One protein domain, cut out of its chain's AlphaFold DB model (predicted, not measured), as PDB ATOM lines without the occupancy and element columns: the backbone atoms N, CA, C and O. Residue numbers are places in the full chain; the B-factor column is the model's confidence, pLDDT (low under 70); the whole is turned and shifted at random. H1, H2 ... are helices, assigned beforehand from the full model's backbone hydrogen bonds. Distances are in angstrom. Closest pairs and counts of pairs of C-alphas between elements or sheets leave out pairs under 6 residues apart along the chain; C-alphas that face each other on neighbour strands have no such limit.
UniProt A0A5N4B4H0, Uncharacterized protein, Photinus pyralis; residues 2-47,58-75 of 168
ATOM      1  N   ASN A   2      27.524 -25.818 -19.418       88.00
ATOM      2  CA  ASN A   2      27.207 -26.725 -20.526       88.00
ATOM      3  C   ASN A   2      25.832 -27.381 -20.292       88.00
ATOM      4  O   ASN A   2      25.618 -28.008 -19.255       88.00
ATOM      5  N   LYS A   3      24.911 -27.230 -21.254       89.38
ATOM      6  CA  LYS A   3      23.532 -27.741 -21.165       89.38
ATOM      7  C   LYS A   3      23.495 -29.257 -20.978       89.38
ATOM      8  O   LYS A   3      22.713 -29.736 -20.168       89.38
ATOM      9  N   LYS A   4      24.374 -29.994 -21.665       91.31
ATOM     10  CA  LYS A   4      24.465 -31.455 -21.540       91.31
ATOM     11  C   LYS A   4      24.788 -31.858 -20.100       91.31
ATOM     12  O   LYS A   4      24.030 -32.582 -19.473       91.31
ATOM     13  N   VAL A   5      25.839 -31.257 -19.537       93.56
ATOM     14  CA  VAL A   5      26.273 -31.505 -18.151       93.56
ATOM     15  C   VAL A   5      25.177 -31.167 -17.138       93.56
ATOM     16  O   VAL A   5      25.032 -31.855 -16.132       93.56
ATOM     17  N   PHE A   6      24.402 -30.107 -17.377       94.81
ATOM     18  CA  PHE A   6      23.269 -29.759 -16.522       94.81
ATOM     19  C   PHE A   6      22.188 -30.849 -16.534       94.81
ATOM     20  O   PHE A   6      21.781 -31.312 -15.468       94.81
ATOM     21  N   TRP A   7      21.763 -31.291 -17.719       95.50
ATOM     22  CA  TRP A   7      20.741 -32.329 -17.851       95.50
ATOM     23  C   TRP A   7      21.202 -33.681 -17.304       95.50
ATOM     24  O   TRP A   7      20.420 -34.355 -16.639       95.50
ATOM     25  N   ASP A   8      22.477 -34.030 -17.477       94.25
ATOM     26  CA  ASP A   8      23.056 -35.259 -16.927       94.25
ATOM     27  C   ASP A   8      23.071 -35.247 -15.391       94.25
ATOM     28  O   ASP A   8      22.740 -36.248 -14.747       94.25
ATOM     29  N   LYS A   9      23.391 -34.098 -14.776       95.38
ATOM     30  CA  LYS A   9      23.300 -33.914 -13.316       95.38
ATOM     31  C   LYS A   9      21.862 -34.065 -12.820       95.38
ATOM     32  O   LYS A   9      21.627 -34.703 -11.795       95.38
ATOM     33  N   LEU A  10      20.904 -33.505 -13.552       94.00
ATOM     34  CA  LEU A  10      19.487 -33.568 -13.201       94.00
ATOM     35  C   LEU A  10      18.940 -34.999 -13.345       94.00
ATOM     36  O   LEU A  10      18.237 -35.482 -12.458       94.00
ATOM     37  N   ALA A  11      19.352 -35.715 -14.395       94.69
ATOM     38  CA  ALA A  11      19.062 -37.133 -14.583       94.69
ATOM     39  C   ALA A  11      19.628 -37.985 -13.443       94.69
ATOM     40  O   ALA A  11      18.930 -38.853 -12.924       94.69
ATOM     41  N   LYS A  12      20.857 -37.700 -12.993       94.75
ATOM     42  CA  LYS A  12      21.452 -38.373 -11.832       94.75
ATOM     43  C   LYS A  12      20.605 -38.183 -10.569       94.75
ATOM     44  O   LYS A  12      20.252 -39.176  -9.942       94.75
ATOM     45  N   SER A  13      20.203 -36.949 -10.262       95.25
ATOM     46  CA  SER A  13      19.356 -36.659  -9.094       95.25
ATOM     47  C   SER A  13      17.979 -37.335  -9.165       95.25
ATOM     48  O   SER A  13      17.437 -37.758  -8.147       95.25
ATOM     49  N   LEU A  14      17.401 -37.484 -10.363       92.44
ATOM     50  CA  LEU A  14      16.140 -38.214 -10.547       92.44
ATOM     51  C   LEU A  14      16.304 -39.724 -10.335       92.44
ATOM     52  O   LEU A  14      15.437 -40.347  -9.726       92.44
ATOM     53  N   ARG A  15      17.422 -40.307 -10.780       93.12
ATOM     54  CA  ARG A  15      17.727 -41.724 -10.530       93.12
ATOM     55  C   ARG A  15      17.923 -42.015  -9.044       93.12
ATOM     56  O   ARG A  15      17.395 -43.005  -8.554       93.12
ATOM     57  N   GLU A  16      18.593 -41.122  -8.317       93.69
ATOM     58  CA  GLU A  16      18.746 -41.209  -6.853       93.69
ATOM     59  C   GLU A  16      17.392 -41.205  -6.122       93.69
ATOM     60  O   GLU A  16      17.242 -41.850  -5.090       93.69
ATOM     61  N   LYS A  17      16.375 -40.543  -6.688       92.44
ATOM     62  CA  LYS A  17      14.997 -40.522  -6.164       92.44
ATOM     63  C   LYS A  17      14.145 -41.724  -6.591       92.44
ATOM     64  O   LYS A  17      12.951 -41.752  -6.306       92.44
ATOM     65  N   GLY A  18      14.731 -42.714  -7.265       90.62
ATOM     66  CA  GLY A  18      14.053 -43.951  -7.655       90.62
ATOM     67  C   GLY A  18      13.394 -43.927  -9.037       90.62
ATOM     68  O   GLY A  18      12.652 -44.850  -9.366       90.62
ATOM     69  N   HIS A  19      13.653 -42.914  -9.874       88.81
ATOM     70  CA  HIS A  19      13.195 -42.937 -11.265       88.81
ATOM     71  C   HIS A  19      14.119 -43.800 -12.136       88.81
ATOM     72  O   HIS A  19      15.297 -43.492 -12.316       88.81
ATOM     73  N   ILE A  20      13.565 -44.867 -12.709       85.12
ATOM     74  CA  ILE A  20      14.288 -45.820 -13.561       85.12
ATOM     75  C   ILE A  20      14.345 -45.276 -15.003       85.12
ATOM     76  O   ILE A  20      13.395 -44.645 -15.464       85.12
ATOM     77  N   ASN A  21      15.450 -45.519 -15.718       84.19
ATOM     78  CA  ASN A  21      15.630 -45.200 -17.147       84.19
ATOM     79  C   ASN A  21      15.505 -43.711 -17.527       84.19
ATOM     80  O   ASN A  21      14.972 -43.371 -18.582       84.19
ATOM     81  N   VAL A  22      16.014 -42.809 -16.684       89.25
ATOM     82  CA  VAL A  22      16.060 -41.372 -16.993       89.25
ATOM     83  C   VAL A  22      17.433 -40.979 -17.541       89.25
ATOM     84  O   VAL A  22      18.438 -41.054 -16.824       89.25
ATOM     85  N   ASP A  23      17.447 -40.515 -18.791       93.12
ATOM     86  CA  ASP A  23      18.610 -39.942 -19.476       93.12
ATOM     87  C   ASP A  23      18.509 -38.410 -19.615       93.12
ATOM     88  O   ASP A  23      17.412 -37.842 -19.682       93.12
ATOM     89  N   GLY A  24      19.659 -37.732 -19.677       93.50
ATOM     90  CA  GLY A  24      19.746 -36.279 -19.819       93.50
ATOM     91  C   GLY A  24      19.092 -35.767 -21.107       93.50
ATOM     92  O   GLY A  24      18.353 -34.780 -21.067       93.50
ATOM     93  N   ALA A  25      19.276 -36.457 -22.237       92.69
ATOM     94  CA  ALA A  25      18.667 -36.050 -23.504       92.69
ATOM     95  C   ALA A  25      17.140 -36.212 -23.478       92.69
ATOM     96  O   ALA A  25      16.406 -35.334 -23.943       92.69
ATOM     97  N   SER A  26      16.642 -37.295 -22.875       91.44
ATOM     98  CA  SER A  26      15.204 -37.518 -22.693       91.44
ATOM     99  C   SER A  26      14.561 -36.444 -21.809       91.44
ATOM    100  O   SER A  26      13.439 -36.014 -22.089       91.44
ATOM    101  N   LEU A  27      15.265 -35.969 -20.776       93.75
ATOM    102  CA  LEU A  27      14.798 -34.877 -19.918       93.75
ATOM    103  C   LEU A  27      14.751 -33.533 -20.637       93.75
ATOM    104  O   LEU A  27      13.740 -32.839 -20.527       93.75
ATOM    105  N   ASP A  28      15.795 -33.184 -21.392       94.31
ATOM    106  CA  ASP A  28      15.803 -31.962 -22.204       94.31
ATOM    107  C   ASP A  28      14.620 -31.970 -23.177       94.31
ATOM    108  O   ASP A  28      13.824 -31.029 -23.221       94.31
ATOM    109  N   GLN A  29      14.428 -33.080 -23.895       94.44
ATOM    110  CA  GLN A  29      13.326 -33.219 -24.841       94.44
ATOM    111  C   GLN A  29      11.963 -33.103 -24.153       94.44
ATOM    112  O   GLN A  29      11.087 -32.368 -24.617       94.44
ATOM    113  N   LYS A  30      11.785 -33.777 -23.011       93.69
ATOM    114  CA  LYS A  30      10.557 -33.688 -22.217       93.69
ATOM    115  C   LYS A  30      10.282 -32.252 -21.777       93.69
ATOM    116  O   LYS A  30       9.149 -31.786 -21.914       93.69
ATOM    117  N   PHE A  31      11.298 -31.546 -21.291       93.94
ATOM    118  CA  PHE A  31      11.175 -30.160 -20.857       93.94
ATOM    119  C   PHE A  31      10.805 -29.231 -22.018       93.94
ATOM    120  O   PHE A  31       9.894 -28.415 -21.881       93.94
ATOM    121  N   ARG A  32      11.430 -29.390 -23.191       93.12
ATOM    122  CA  ARG A  32      11.084 -28.625 -24.402       93.12
ATOM    123  C   ARG A  32       9.634 -28.843 -24.818       93.12
ATOM    124  O   ARG A  32       8.938 -27.875 -25.119       93.12
ATOM    125  N   TYR A  33       9.151 -30.084 -24.788       95.00
ATOM    126  CA  TYR A  33       7.745 -30.379 -25.069       95.00
ATOM    127  C   TYR A  33       6.808 -29.698 -24.074       95.00
ATOM    128  O   TYR A  33       5.838 -29.068 -24.489       95.00
ATOM    129  N   MET A  34       7.127 -29.748 -22.780       94.88
ATOM    130  CA  MET A  34       6.345 -29.059 -21.754       94.88
ATOM    131  C   MET A  34       6.350 -27.540 -21.955       94.88
ATOM    132  O   MET A  34       5.291 -26.915 -21.915       94.88
ATOM    133  N   LYS A  35       7.506 -26.945 -22.266       93.00
ATOM    134  CA  LYS A  35       7.627 -25.514 -22.577       93.00
ATOM    135  C   LYS A  35       6.802 -25.123 -23.808       93.00
ATOM    136  O   LYS A  35       6.149 -24.083 -23.806       93.00
ATOM    137  N   ASN A  36       6.770 -25.968 -24.839       92.31
ATOM    138  CA  ASN A  36       5.945 -25.741 -26.025       92.31
ATOM    139  C   ASN A  36       4.447 -25.808 -25.705       92.31
ATOM    140  O   ASN A  36       3.689 -24.968 -26.187       92.31
ATOM    141  N   THR A  37       4.013 -26.766 -24.881       92.38
ATOM    142  CA  THR A  37       2.629 -26.824 -24.387       92.38
ATOM    143  C   THR A  37       2.272 -25.552 -23.626       92.38
ATOM    144  O   THR A  37       1.248 -24.943 -23.925       92.38
ATOM    145  N   PHE A  38       3.139 -25.104 -22.715       91.94
ATOM    146  CA  PHE A  38       2.955 -23.855 -21.979       91.94
ATOM    147  C   PHE A  38       2.785 -22.651 -22.913       91.94
ATOM    148  O   PHE A  38       1.819 -21.899 -22.792       91.94
ATOM    149  N   LYS A  39       3.684 -22.506 -23.895       89.75
ATOM    150  CA  LYS A  39       3.629 -21.416 -24.872       89.75
ATOM    151  C   LYS A  39       2.320 -21.428 -25.667       89.75
ATOM    152  O   LYS A  39       1.651 -20.406 -25.732       89.75
ATOM    153  N   LYS A  40       1.904 -22.589 -26.189       88.75
ATOM    154  CA  LYS A  40       0.633 -22.739 -26.924       88.75
ATOM    155  C   LYS A  40      -0.572 -22.332 -26.083       88.75
ATOM    156  O   LYS A  40      -1.464 -21.652 -26.577       88.75
ATOM    157  N   ILE A  41      -0.598 -22.740 -24.815       88.25
ATOM    158  CA  ILE A  41      -1.661 -22.363 -23.882       88.25
ATOM    159  C   ILE A  41      -1.692 -20.840 -23.702       88.25
ATOM    160  O   ILE A  41      -2.761 -20.238 -23.801       88.25
ATOM    161  N   LYS A  42      -0.530 -20.211 -23.489       86.00
ATOM    162  CA  LYS A  42      -0.421 -18.760 -23.303       86.00
ATOM    163  C   LYS A  42      -0.844 -17.988 -24.555       86.00
ATOM    164  O   LYS A  42      -1.620 -17.041 -24.450       86.00
ATOM    165  N   ASP A  43      -0.424 -18.433 -25.733       83.62
ATOM    166  CA  ASP A  43      -0.793 -17.816 -27.011       83.62
ATOM    167  C   ASP A  43      -2.293 -17.963 -27.304       83.62
ATOM    168  O   ASP A  43      -2.931 -17.011 -27.753       83.62
ATOM    169  N   ASN A  44      -2.885 -19.121 -27.003       82.69
ATOM    170  CA  ASN A  44      -4.319 -19.345 -27.184       82.69
ATOM    171  C   ASN A  44      -5.153 -18.508 -26.208       82.69
ATOM    172  O   ASN A  44      -6.161 -17.939 -26.620       82.69
ATOM    173  N   SER A  45      -4.703 -18.355 -24.957       75.25
ATOM    174  CA  SER A  45      -5.396 -17.532 -23.956       75.25
ATOM    175  C   SER A  45      -5.514 -16.057 -24.360       75.25
ATOM    176  O   SER A  45      -6.510 -15.420 -24.038       75.25
ATOM    177  N   LYS A  46      -4.543 -15.528 -25.120       68.69
ATOM    178  CA  LYS A  46      -4.578 -14.155 -25.653       68.69
ATOM    179  C   LYS A  46      -5.548 -13.988 -26.826       68.69
ATOM    180  O   LYS A  46      -6.059 -12.894 -27.033       68.69
ATOM    181  N   LYS A  47      -5.772 -15.043 -27.617       64.12
ATOM    182  CA  LYS A  47      -6.585 -14.997 -28.847       64.12
ATOM    183  C   LYS A  47      -8.082 -15.100 -28.572       64.12
ATOM    184  O   LYS A  47      -8.883 -14.546 -29.316       64.12
ATOM    185  N   LYS A  58      -1.716 -28.995 -15.351       85.88
ATOM    186  CA  LYS A  58      -1.165 -29.244 -14.003       85.88
ATOM    187  C   LYS A  58       0.183 -28.579 -13.705       85.88
ATOM    188  O   LYS A  58       0.548 -28.438 -12.546       85.88
ATOM    189  N   TYR A  59       0.933 -28.215 -14.742       89.81
ATOM    190  CA  TYR A  59       2.250 -27.593 -14.624       89.81
ATOM    191  C   TYR A  59       2.240 -26.111 -14.997       89.81
ATOM    192  O   TYR A  59       3.309 -25.521 -15.118       89.81
ATOM    193  N   PHE A  60       1.065 -25.518 -15.218       89.06
ATOM    194  CA  PHE A  60       0.961 -24.155 -15.716       89.06
ATOM    195  C   PHE A  60       1.572 -23.145 -14.751       89.06
ATOM    196  O   PHE A  60       2.487 -22.444 -15.161       89.06
ATOM    197  N   ASP A  61       1.162 -23.147 -13.482       86.38
ATOM    198  CA  ASP A  61       1.646 -22.186 -12.477       86.38
ATOM    199  C   ASP A  61       3.169 -22.286 -12.278       86.38
ATOM    200  O   ASP A  61       3.883 -21.286 -12.240       86.38
ATOM    201  N   TRP A  62       3.697 -23.515 -12.249       88.69
ATOM    202  CA  TRP A  62       5.140 -23.761 -12.176       88.69
ATOM    203  C   TRP A  62       5.880 -23.200 -13.395       88.69
ATOM    204  O   TRP A  62       6.928 -22.571 -13.256       88.69
ATOM    205  N   PHE A  63       5.347 -23.407 -14.603       91.88
ATOM    206  CA  PHE A  63       5.951 -22.870 -15.822       91.88
ATOM    207  C   PHE A  63       5.776 -21.358 -15.949       91.88
ATOM    208  O   PHE A  63       6.666 -20.703 -16.485       91.88
ATOM    209  N   GLU A  64       4.690 -20.791 -15.434       88.88
ATOM    210  CA  GLU A  64       4.492 -19.348 -15.367       88.88
ATOM    211  C   GLU A  64       5.555 -18.691 -14.496       88.88
ATOM    212  O   GLU A  64       6.163 -17.716 -14.930       88.88
ATOM    213  N   GLN A  65       5.866 -19.287 -13.346       88.69
ATOM    214  CA  GLN A  65       6.946 -18.826 -12.482       88.69
ATOM    215  C   GLN A  65       8.323 -18.967 -13.153       88.69
ATOM    216  O   GLN A  65       9.087 -18.005 -13.204       88.69
ATOM    217  N   ILE A  66       8.640 -20.142 -13.709       89.00
ATOM    218  CA  ILE A  66       9.950 -20.415 -14.331       89.00
ATOM    219  C   ILE A  66      10.180 -19.538 -15.572       89.00
ATOM    220  O   ILE A  66      11.304 -19.117 -15.839       89.00
ATOM    221  N   CYS A  67       9.132 -19.273 -16.353       86.62
ATOM    222  CA  CYS A  67       9.200 -18.501 -17.594       86.62
ATOM    223  C   CYS A  67       8.736 -17.045 -17.434       86.62
ATOM    224  O   CYS A  67       8.561 -16.369 -18.447       86.62
ATOM    225  N   ALA A  68       8.546 -16.543 -16.209       83.38
ATOM    226  CA  ALA A  68       8.079 -15.176 -15.959       83.38
ATOM    227  C   ALA A  68       8.963 -14.130 -16.661       83.38
ATOM    228  O   ALA A  68       8.460 -13.229 -17.330       83.38
ATOM    229  N   SER A  69      10.282 -14.321 -16.600       80.31
ATOM    230  CA  SER A  69      11.273 -13.422 -17.203       80.31
ATOM    231  C   SER A  69      11.652 -13.782 -18.647       80.31
ATOM    232  O   SER A  69      12.503 -13.119 -19.243       80.31
ATOM    233  N   ASP A  70      11.070 -14.839 -19.228       84.69
ATOM    234  CA  ASP A  70      11.406 -15.282 -20.583       84.69
ATOM    235  C   ASP A  70      10.717 -14.391 -21.628       84.69
ATOM    236  O   ASP A  70       9.521 -14.518 -21.898       84.69
ATOM    237  N   LYS A  71      11.498 -13.506 -22.257       81.81
ATOM    238  CA  LYS A  71      11.027 -12.562 -23.285       81.81
ATOM    239  C   LYS A  71      10.452 -13.250 -24.531       81.81
ATOM    240  O   LYS A  71       9.630 -12.656 -25.220       81.81
ATOM    241  N   ALA A  72      10.841 -14.493 -24.825       80.69
ATOM    242  CA  ALA A  72      10.301 -15.243 -25.965       80.69
ATOM    243  C   ALA A  72       8.884 -15.789 -25.704       80.69
ATOM    244  O   ALA A  72       8.195 -16.214 -26.636       80.69
ATOM    245  N   ILE A  73       8.469 -15.811 -24.437       80.31
ATOM    246  CA  ILE A  73       7.140 -16.227 -23.978       80.31
ATOM    247  C   ILE A  73       6.305 -14.999 -23.585       80.31
ATOM    248  O   ILE A  73       5.109 -14.940 -23.873       80.31
ATOM    249  N   ASN A  74       6.945 -14.010 -22.962       81.06
ATOM    250  CA  ASN A  74       6.358 -12.752 -22.517       81.06
ATOM    251  C   ASN A  74       7.004 -11.599 -23.289       81.06
ATOM    252  O   ASN A  74       7.823 -10.873 -22.719       81.06
ATOM    253  N   PRO A  75       6.699 -11.442 -24.591       76.06
ATOM    254  CA  PRO A  75       7.212 -10.304 -25.328       76.06
ATOM    255  C   PRO A  75       6.699  -9.022 -24.657       76.06
ATOM    256  O   PRO A  75       5.508  -8.957 -24.324       76.06
TER     257      PRO A  75
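What this domain is: This is residues 2 to 47 and 58 to 75 of the 168 residues of an uncharacterized protein of Photinus pyralis (UniProt A0A5N4B4H0). One long helix, H2, makes the long axis; H1 crosses its first end at nearly a right angle, and the short H3 lies crosswise near its middle. The printed part has 64 residues with three named helices, in the order H1, H2, H3, and no named strand: all helix. It is loose, with a radius of gyration of the C-alphas of 13.9 A, and elongated, spanning 41 by 26 by 17 A.

How they stand to each other: H2, residues 24 to 47, touches H1, residues 3 to 16, with residues 24 to 28 alone. Their closest C-alphas, of Gly 24 and Asp 8, are 4.5 A apart, and their lines are about perpendicular at 77 degrees. With residues 35 to 38 alone, H2 only just touches H3, residues 60 to 66, with 3 pairs of C-alphas within 8 A; the closest, of Phe 38 and Phe 60, are 6.6 A apart. They run opposite ways at a steep tilt of 69 degrees, only just short of about perpendicular. H1 and H3 are apart. In H1, H2 and H3 every O i to N i+4 pair is within hydrogen-bond range.

Where its parts are: H2 is 35.0 A long, from C-alpha 24 at (19.746, -36.279, -19.819) to C-alpha 47. H1 is 20.2 A long and begins at C-alpha 3, (23.532, -27.741, -21.165). H3, 9.8 A long, ends at C-alpha 66, (9.950, -20.415, -14.331).

The domain as a whole: The two C-alphas farthest apart, of Glu 16 and Lys 47, are 42.6 A apart. Residues 48 to 57 are not printed, and C-alphas 47 and 58 are 21.3 A apart across this cut. The link from H1 to H2 is short. Residues 46 to 47 have pLDDT under 70.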